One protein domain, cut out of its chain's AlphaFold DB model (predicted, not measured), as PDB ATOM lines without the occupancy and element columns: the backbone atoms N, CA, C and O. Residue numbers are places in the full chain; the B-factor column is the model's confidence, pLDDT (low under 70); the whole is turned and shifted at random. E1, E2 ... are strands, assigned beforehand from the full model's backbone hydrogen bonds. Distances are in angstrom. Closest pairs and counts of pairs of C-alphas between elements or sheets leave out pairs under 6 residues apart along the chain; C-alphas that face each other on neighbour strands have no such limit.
ATOM      1  N   ILE A 358      -1.575  27.816  41.240       95.50
ATOM      2  CA  ILE A 358      -3.027  27.796  41.402       95.50
ATOM      3  C   ILE A 358      -3.573  26.880  40.321       95.50
ATOM      4  O   ILE A 358      -3.445  27.173  39.134       95.50
ATOM      5  N   THR A 359      -4.164  25.770  40.729       95.62
ATOM      6  CA  THR A 359      -4.630  24.737  39.814       95.62
ATOM      7  C   THR A 359      -6.067  24.332  40.100       95.62
ATOM      8  O   THR A 359      -6.599  24.587  41.183       95.62
ATOM      9  N   GLY A 360      -6.714  23.719  39.116       93.81
ATOM     10  CA  GLY A 360      -8.049  23.155  39.268       93.81
ATOM     11  C   GLY A 360      -8.404  22.218  38.122       93.81
ATOM     12  O   GLY A 360      -7.838  22.306  37.031       93.81
ATOM     13  N   GLY A 361      -9.353  21.314  38.371       92.50
ATOM     14  CA  GLY A 361      -9.704  20.243  37.437       92.50
ATOM     15  C   GLY A 361      -8.618  19.165  37.360       92.50
ATOM     16  O   GLY A 361      -8.018  18.818  38.374       92.50
ATOM     17  N   GLY A 362      -8.369  18.639  36.160       91.31
ATOM     18  CA  GLY A 362      -7.353  17.607  35.911       91.31
ATOM     19  C   GLY A 362      -5.910  18.128  35.859       91.31
ATOM     20  O   GLY A 362      -4.972  17.336  35.834       91.31
ATOM     21  N   ILE A 363      -5.702  19.450  35.849       94.06
ATOM     22  CA  ILE A 363      -4.359  20.040  35.829       94.06
ATOM     23  C   ILE A 363      -3.840  20.132  37.268       94.06
ATOM     24  O   ILE A 363      -4.412  20.849  38.078       94.06
ATOM     25  N   THR A 364      -2.754  19.428  37.600       93.50
ATOM     26  CA  THR A 364      -2.138  19.430  38.949       93.50
ATOM     27  C   THR A 364      -0.755  20.087  38.992       93.50
ATOM     28  O   THR A 364      -0.198  20.293  40.066       93.50
ATOM     29  N   GLY A 365      -0.215  20.466  37.833       93.94
ATOM     30  CA  GLY A 365       1.088  21.108  37.663       93.94
ATOM     31  C   GLY A 365       1.257  21.632  36.233       93.94
ATOM     32  O   GLY A 365       0.279  21.746  35.499       93.94
ATOM     33  N   TRP A 366       2.491  21.934  35.813       94.12
ATOM     34  CA  TRP A 366       2.793  22.365  34.436       94.12
ATOM     35  C   TRP A 366       2.869  21.175  33.468       94.12
ATOM     36  O   TRP A 366       3.907  20.868  32.884       94.12
ATOM     37  N   ALA A 367       1.762  20.452  33.354       93.06
ATOM     38  CA  ALA A 367       1.589  19.355  32.420       93.06
ATOM     39  C   ALA A 367       0.114  19.253  32.042       93.06
ATOM     40  O   ALA A 367      -0.771  19.452  32.877       93.06
ATOM     41  N   TRP A 368      -0.147  18.925  30.782       94.19
ATOM     42  CA  TRP A 368      -1.505  18.687  30.324       94.19
ATOM     43  C   TRP A 368      -2.024  17.334  30.840       94.19
ATOM     44  O   TRP A 368      -1.300  16.341  30.748       94.19
ATOM     45  N   PRO A 369      -3.259  17.268  31.361       91.69
ATOM     46  CA  PRO A 369      -3.887  16.023  31.790       91.69
ATOM     47  C   PRO A 369      -4.037  15.028  30.633       91.69
ATOM     48  O   PRO A 369      -4.424  15.397  29.521       91.69
ATOM     49  N   THR A 370      -3.737  13.757  30.908       88.44
ATOM     50  CA  THR A 370      -3.702  12.658  29.924       88.44
ATOM     51  C   THR A 370      -5.050  11.976  29.704       88.44
ATOM     52  O   THR A 370      -5.228  11.283  28.706       88.44
ATOM     53  N   ASP A 371      -5.997  12.164  30.617       84.31
ATOM     54  CA  ASP A 371      -7.336  11.566  30.610       84.31
ATOM     55  C   ASP A 371      -8.362  12.378  29.798       84.31
ATOM     56  O   ASP A 371      -9.546  12.049  29.781       84.31
ATOM     57  N   GLY A 372      -7.922  13.452  29.133       79.88
ATOM     58  CA  GLY A 372      -8.803  14.378  28.419       79.88
ATOM     59  C   GLY A 372      -9.577  15.337  29.335       79.88
ATOM     60  O   GLY A 372     -10.335  16.166  28.833       79.88
ATOM     61  N   GLY A 373      -9.380  15.280  30.660       87.81
ATOM     62  CA  GLY A 373     -10.006  16.192  31.617       87.81
ATOM     63  C   GLY A 373      -9.542  17.639  31.423       87.81
ATOM     64  O   GLY A 373      -8.384  17.891  31.109       87.81
ATOM     65  N   GLY A 374     -10.440  18.612  31.580       90.62
ATOM     66  CA  GLY A 374     -10.090  20.034  31.529       90.62
ATOM     67  C   GLY A 374      -9.568  20.552  32.868       90.62
ATOM     68  O   GLY A 374      -9.672  19.894  33.905       90.62
ATOM     69  N   GLY A 375      -9.052  21.773  32.869       94.50
ATOM     70  CA  GLY A 375      -8.695  22.450  34.104       94.50
ATOM     71  C   GLY A 375      -8.030  23.788  33.862       94.50
ATOM     72  O   GLY A 375      -8.108  24.347  32.764       94.50
ATOM     73  N   TYR A 376      -7.378  24.288  34.901       95.88
ATOM     74  CA  TYR A 376      -6.558  25.482  34.814       95.88
ATOM     75  C   TYR A 376      -5.288  25.346  35.643       95.88
ATOM     76  O   TYR A 376      -5.246  24.628  36.642       95.88
ATOM     77  N   TYR A 377      -4.259  26.069  35.227       97.00
ATOM     78  CA  TYR A 377      -3.019  26.275  35.958       97.00
ATOM     79  C   TYR A 377      -2.621  27.738  35.834       97.00
ATOM     80  O   TYR A 377      -2.629  28.264  34.729       97.00
ATOM     81  N   LEU A 378      -2.215  28.363  36.931       95.94
ATOM     82  CA  LEU A 378      -1.520  29.645  36.957       95.94
ATOM     83  C   LEU A 378      -0.319  29.516  37.892       95.94
ATOM     84  O   LEU A 378      -0.480  29.196  39.069       95.94
ATOM     85  N   GLY A 379       0.888  29.754  37.389       95.00
ATOM     86  CA  GLY A 379       2.108  29.591  38.177       95.00
ATOM     87  C   GLY A 379       3.357  30.105  37.459       95.00
ATOM     88  O   GLY A 379       3.231  30.824  36.470       95.00
ATOM     89  N   PRO A 380       4.571  29.753  37.933       94.00
ATOM     90  CA  PRO A 380       5.824  30.309  37.413       94.00
ATOM     91  C   PRO A 380       6.073  30.057  35.918       94.00
ATOM     92  O   PRO A 380       6.818  30.817  35.320       94.00
ATOM     93  N   TYR A 381       5.443  29.042  35.318       94.56
ATOM     94  CA  TYR A 381       5.600  28.701  33.898       94.56
ATOM     95  C   TYR A 381       4.532  29.323  32.980       94.56
ATOM     96  O   TYR A 381       4.626  29.196  31.759       94.56
ATOM     97  N   GLY A 382       3.527  29.999  33.558       95.06
ATOM     98  CA  GLY A 382       2.467  30.691  32.826       95.06
ATOM     99  C   GLY A 382       1.043  30.258  33.200       95.06
ATOM    100  O   GLY A 382       0.762  29.956  34.362       95.06
ATOM    101  N   LEU A 383       0.140  30.262  32.216       95.94
ATOM    102  CA  LEU A 383      -1.282  29.917  32.313       95.94
ATOM    103  C   LEU A 383      -1.595  28.729  31.401       95.94
ATOM    104  O   LEU A 383      -1.268  28.775  30.220       95.94
ATOM    105  N   LEU A 384      -2.289  27.717  31.915       96.25
ATOM    106  CA  LEU A 384      -2.970  26.701  31.110       96.25
ATOM    107  C   LEU A 384      -4.465  26.795  31.398       96.25
ATOM    108  O   LEU A 384      -4.853  26.912  32.557       96.25
ATOM    109  N   LEU A 385      -5.296  26.709  30.369       95.38
ATOM    110  CA  LEU A 385      -6.746  26.563  30.454       95.38
ATOM    111  C   LEU A 385      -7.171  25.482  29.463       95.38
ATOM    112  O   LEU A 385      -6.697  25.478  28.328       95.38
ATOM    113  N   GLY A 386      -8.083  24.599  29.859       93.69
ATOM    114  CA  GLY A 386      -8.585  23.531  28.991       93.69
ATOM    115  C   GLY A 386      -7.654  22.318  28.949       93.69
ATOM    116  O   GLY A 386      -7.128  21.917  29.987       93.69
ATOM    117  N   ASN A 387      -7.486  21.700  27.777       93.44
ATOM    118  CA  ASN A 387      -6.625  20.525  27.613       93.44
ATOM    119  C   ASN A 387      -6.023  20.443  26.200       93.44
ATOM    120  O   ASN A 387      -6.749  20.409  25.205       93.44
ATOM    121  N   TYR A 388      -4.697  20.321  26.116       91.69
ATOM    122  CA  TYR A 388      -3.962  20.164  24.858       91.69
ATOM    123  C   TYR A 388      -4.409  18.983  23.999       91.69
ATOM    124  O   TYR A 388      -4.589  19.141  22.794       91.69
ATOM    125  N   SER A 389      -4.639  17.813  24.606       89.31
ATOM    126  CA  SER A 389      -5.062  16.602  23.884       89.31
ATOM    127  C   SER A 389      -6.415  16.772  23.186       89.31
ATOM    128  O   SER A 389      -6.696  16.094  22.203       89.31
ATOM    129  N   THR A 390      -7.225  17.724  23.656       87.25
ATOM    130  CA  THR A 390      -8.546  18.041  23.100       87.25
ATOM    131  C   THR A 390      -8.513  19.145  22.039       87.25
ATOM    132  O   THR A 390      -9.549  19.468  21.461       87.25
ATOM    133  N   GLY A 391      -7.359  19.788  21.810       85.00
ATOM    134  CA  GLY A 391      -7.225  20.951  20.921       85.00
ATOM    135  C   GLY A 391      -7.943  22.220  21.406       85.00
ATOM    136  O   GLY A 391      -7.796  23.272  20.796       85.00
ATOM    137  N   SER A 392      -8.686  22.147  22.512       88.12
ATOM    138  CA  SER A 392      -9.433  23.253  23.113       88.12
ATOM    139  C   SER A 392      -8.702  23.724  24.356       88.12
ATOM    140  O   SER A 392      -8.949  23.258  25.474       88.12
ATOM    141  N   TYR A 393      -7.741  24.615  24.150       92.38
ATOM    142  CA  TYR A 393      -6.922  25.111  25.237       92.38
ATOM    143  C   TYR A 393      -6.441  26.532  25.002       92.38
ATOM    144  O   TYR A 393      -6.418  27.027  23.878       92.38
ATOM    145  N   ILE A 394      -6.034  27.172  26.090       94.69
ATOM    146  CA  ILE A 394      -5.231  28.385  26.059       94.69
ATOM    147  C   ILE A 394      -4.005  28.101  26.905       94.69
ATOM    148  O   ILE A 394      -4.118  27.772  28.083       94.69
ATOM    149  N   GLN A 395      -2.837  28.221  26.301       95.50
ATOM    150  CA  GLN A 395      -1.575  28.245  27.011       95.50
ATOM    151  C   GLN A 395      -0.938  29.605  26.812       95.50
ATOM    152  O   GLN A 395      -0.760  30.041  25.682       95.50
ATOM    153  N   ILE A 396      -0.576  30.250  27.910       95.75
ATOM    154  CA  ILE A 396       0.293  31.422  27.918       95.75
ATOM    155  C   ILE A 396       1.551  30.985  28.642       95.75
ATOM    156  O   ILE A 396       1.476  30.622  29.809       95.75
ATOM    157  N   SER A 397       2.681  30.954  27.956       94.31
ATOM    158  CA  SER A 397       3.955  30.547  28.546       94.31
ATOM    159  C   SER A 397       4.686  31.731  29.182       94.31
ATOM    160  O   SER A 397       4.480  32.883  28.803       94.31
ATOM    161  N   ASP A 398       5.559  31.441  30.144       93.50
ATOM    162  CA  ASP A 398       6.458  32.399  30.808       93.50
ATOM    163  C   ASP A 398       7.392  33.159  29.846       93.50
ATOM    164  O   ASP A 398       7.798  34.284  30.130       93.50
ATOM    165  N   ASN A 399       7.677  32.583  28.679       92.44
ATOM    166  CA  ASN A 399       8.399  33.217  27.573       92.44
ATOM    167  C   ASN A 399       7.535  34.153  26.697       92.44
ATOM    168  O   ASN A 399       8.031  34.681  25.704       92.44
ATOM    169  N   GLY A 400       6.261  34.351  27.048       82.62
ATOM    170  CA  GLY A 400       5.334  35.258  26.366       82.62
ATOM    171  C   GLY A 400       4.542  34.651  25.202       82.62
ATOM    172  O   GLY A 400       3.710  35.348  24.624       82.62
ATOM    173  N   ASN A 401       4.744  33.374  24.855       88.88
ATOM    174  CA  ASN A 401       3.988  32.725  23.778       88.88
ATOM    175  C   ASN A 401       2.541  32.423  24.192       88.88
ATOM    176  O   ASN A 401       2.306  31.910  25.286       88.88
ATOM    177  N   ILE A 402       1.588  32.654  23.282       92.62
ATOM    178  CA  ILE A 402       0.176  32.291  23.450       92.62
ATOM    179  C   ILE A 402      -0.194  31.221  22.425       92.62
ATOM    180  O   ILE A 402      -0.079  31.424  21.219       92.62
ATOM    181  N   TYR A 403      -0.681  30.090  22.913       90.75
ATOM    182  CA  TYR A 403      -1.200  28.991  22.118       90.75
ATOM    183  C   TYR A 403      -2.683  28.851  22.434       90.75
ATOM    184  O   TYR A 403      -3.056  28.364  23.496       90.75
ATOM    185  N   ALA A 404      -3.523  29.302  21.513       90.56
ATOM    186  CA  ALA A 404      -4.971  29.189  21.597       90.56
ATOM    187  C   ALA A 404      -5.464  28.646  20.249       90.56
ATOM    188  O   ALA A 404      -5.714  29.436  19.333       90.56
ATOM    189  N   PRO A 405      -5.476  27.312  20.053       85.38
ATOM    190  CA  PRO A 405      -5.660  26.730  18.732       85.38
ATOM    191  C   PRO A 405      -6.917  27.233  18.023       85.38
ATOM    192  O   PRO A 405      -8.038  27.060  18.496       85.38
ATOM    193  N   GLY A 406      -6.683  27.829  16.849       72.38
ATOM    194  CA  GLY A 406      -7.675  28.151  15.832       72.38
ATOM    195  C   GLY A 406      -8.529  29.395  16.063       72.38
ATOM    196  O   GLY A 406      -9.481  29.561  15.292       72.38
ATOM    197  N   LEU A 407      -8.299  30.215  17.101       60.03
ATOM    198  CA  LEU A 407      -9.507  30.785  17.691       60.03
ATOM    199  C   LEU A 407      -9.369  32.071  18.501       60.03
ATOM    200  O   LEU A 407      -9.038  32.080  19.684       60.03
ATOM    201  N   THR A 408      -9.796  33.151  17.863       60.09
ATOM    202  CA  THR A 408     -10.207  34.394  18.525       60.09
ATOM    203  C   THR A 408     -11.728  34.439  18.523       60.09
ATOM    204  O   THR A 408     -12.299  33.921  17.574       60.09
ATOM    205  N   ILE A 409     -12.414  35.025  19.518       59.59
ATOM    206  CA  ILE A 409     -13.894  35.099  19.535       59.59
ATOM    207  C   ILE A 409     -14.379  36.394  20.174       59.59
ATOM    208  O   ILE A 409     -14.227  36.605  21.375       59.59
ATOM    209  N   GLU A 410     -15.060  37.215  19.378       45.00
ATOM    210  CA  GLU A 410     -15.646  38.456  19.860       45.00
ATOM    211  C   GLU A 410     -17.002  38.728  19.206       45.00
ATOM    212  O   GLU A 410     -17.079  38.919  17.998       45.00
ATOM    213  N   LYS A 411     -18.088  38.772  19.996       62.66
ATOM    214  CA  LYS A 411     -19.430  39.221  19.544       62.66
ATOM    215  C   LYS A 411     -19.880  38.600  18.205       62.66
ATOM    216  O   LYS A 411     -20.528  39.249  17.390       62.66
ATOM    217  N   GLY A 412     -19.504  37.346  17.967       48.97
ATOM    218  CA  GLY A 412     -19.800  36.611  16.732       48.97
ATOM    219  C   GLY A 412     -18.754  36.716  15.613       48.97
ATOM    220  O   GLY A 412     -18.841  35.971  14.644       48.97
ATOM    221  N   LYS A 413     -17.732  37.564  15.736       47.25
ATOM    222  CA  LYS A 413     -16.534  37.575  14.894       47.25
ATOM    223  C   LYS A 413     -15.412  36.901  15.649       47.25
ATOM    224  O   LYS A 413     -14.699  37.479  16.466       47.25
ATOM    225  N   ALA A 414     -15.304  35.621  15.365       48.31
ATOM    226  CA  ALA A 414     -14.080  34.926  15.598       48.31
ATOM    227  C   ALA A 414     -13.102  35.338  14.511       48.31
ATOM    228  O   ALA A 414     -13.312  35.021  13.346       48.31
ATOM    229  N   THR A 415     -12.069  36.096  14.873       49.31
ATOM    230  CA  THR A 415     -10.876  36.145  14.040       49.31
ATOM    231  C   THR A 415     -10.291  34.768  14.143       49.31
ATOM    232  O   THR A 415      -9.851  34.269  15.176       49.31
ATOM    233  N   PHE A 416     -10.487  34.088  13.049       52.69
ATOM    234  CA  PHE A 416     -10.089  32.733  12.884       52.69
ATOM    235  C   PHE A 416      -8.600  32.609  13.183       52.69
ATOM    236  O   PHE A 416      -7.861  33.592  13.117       52.69
ATOM    237  N   SER A 417      -8.182  31.367  13.322       55.88
ATOM    238  CA  SER A 417      -7.772  30.553  12.156       55.88
ATOM    239  C   SER A 417      -7.629  31.214  10.738       55.88
ATOM    240  O   SER A 417      -7.371  30.499   9.777       55.88
ATOM    241  N   GLY A 418      -7.732  32.547  10.561       42.00
ATOM    242  CA  GLY A 418      -6.557  33.389  10.316       42.00
ATOM    243  C   GLY A 418      -5.620  33.272  11.538       42.00
ATOM    244  O   GLY A 418      -5.421  32.199  12.068       42.00
ATOM    245  N   GLU A 419      -5.043  34.280  12.155       46.25
ATOM    246  CA  GLU A 419      -4.440  35.452  11.594       46.25
ATOM    247  C   GLU A 419      -3.264  35.034  10.731       46.25
ATOM    248  O   GLU A 419      -2.529  34.076  10.971       46.25
ATOM    249  N   LEU A 420      -3.136  35.795   9.673       51.50
ATOM    250  CA  LEU A 420      -2.166  35.550   8.650       51.50
ATOM    251  C   LEU A 420      -1.404  36.840   8.472       51.50
ATOM    252  O   LEU A 420      -1.598  37.545   7.490       51.50
ATOM    253  N   VAL A 421      -0.618  37.236   9.458       39.34
ATOM    254  CA  VAL A 421       0.141  38.475   9.349       39.34
ATOM    255  C   VAL A 421       1.498  38.274   9.995       39.34
ATOM    256  O   VAL A 421       1.625  37.765  11.105       39.34
TER     257      VAL A 421
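Overview. This is residues 358 to 421 of the 614 residues of an uncharacterized protein of Janthinobacterium sp. S3M3 (UniProt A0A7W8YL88). With little regular structure, the domain is one small, gently twisted sheet of four strands, its long final stretch, residues 398 to 421, first turning back beside E4 and then trailing away beyond that edge. The long link between E1 and E2 loops off one face. The 64 printed residues hold no named helix and four strands, E1 to E4 in chain and sheet order, antiparallel: all strand, with 21 residues in named elements. It is only just compact, close to loose, with radius of gyration of the C-alphas 12.6 A and spans of 33, 25 and 19 A.

Arrangement. E2, residues 375 to 379, and E3, residues 382 to 387, are inner strands and form a hairpin at 172 degrees; N 377 and O 384 are 2.9 A apart. E1, residues 358 to 361, is the edge strand beside E2, with N 360 and O 376 at 3.0 A. E4, residues 392 to 397, is the other edge strand, with N 385 and O 394 at 2.8 A. E1 and E4 are apart. The sheet is a meander, each strand the antiparallel neighbour of the one before. Residues 402 to 403 pair antiparallel with 395 to 396 of E4.

Along the chain. E1 begins at C-alpha 358, (-3.027, 27.796, 41.402), and E4 ends at C-alpha 397, (3.955, 30.547, 28.546). E1 to E4 are 10.8, 13.6, 14.6 and 16.2 A long from first to last C-alpha.

Size, cuts and confidence. The C-alphas of Thr 364 and Val 421, the two farthest apart, are 35.3 A apart. The printed part has no cut. The E1 to E2 link is long. Residues 407 to 421 have pLDDT under 70.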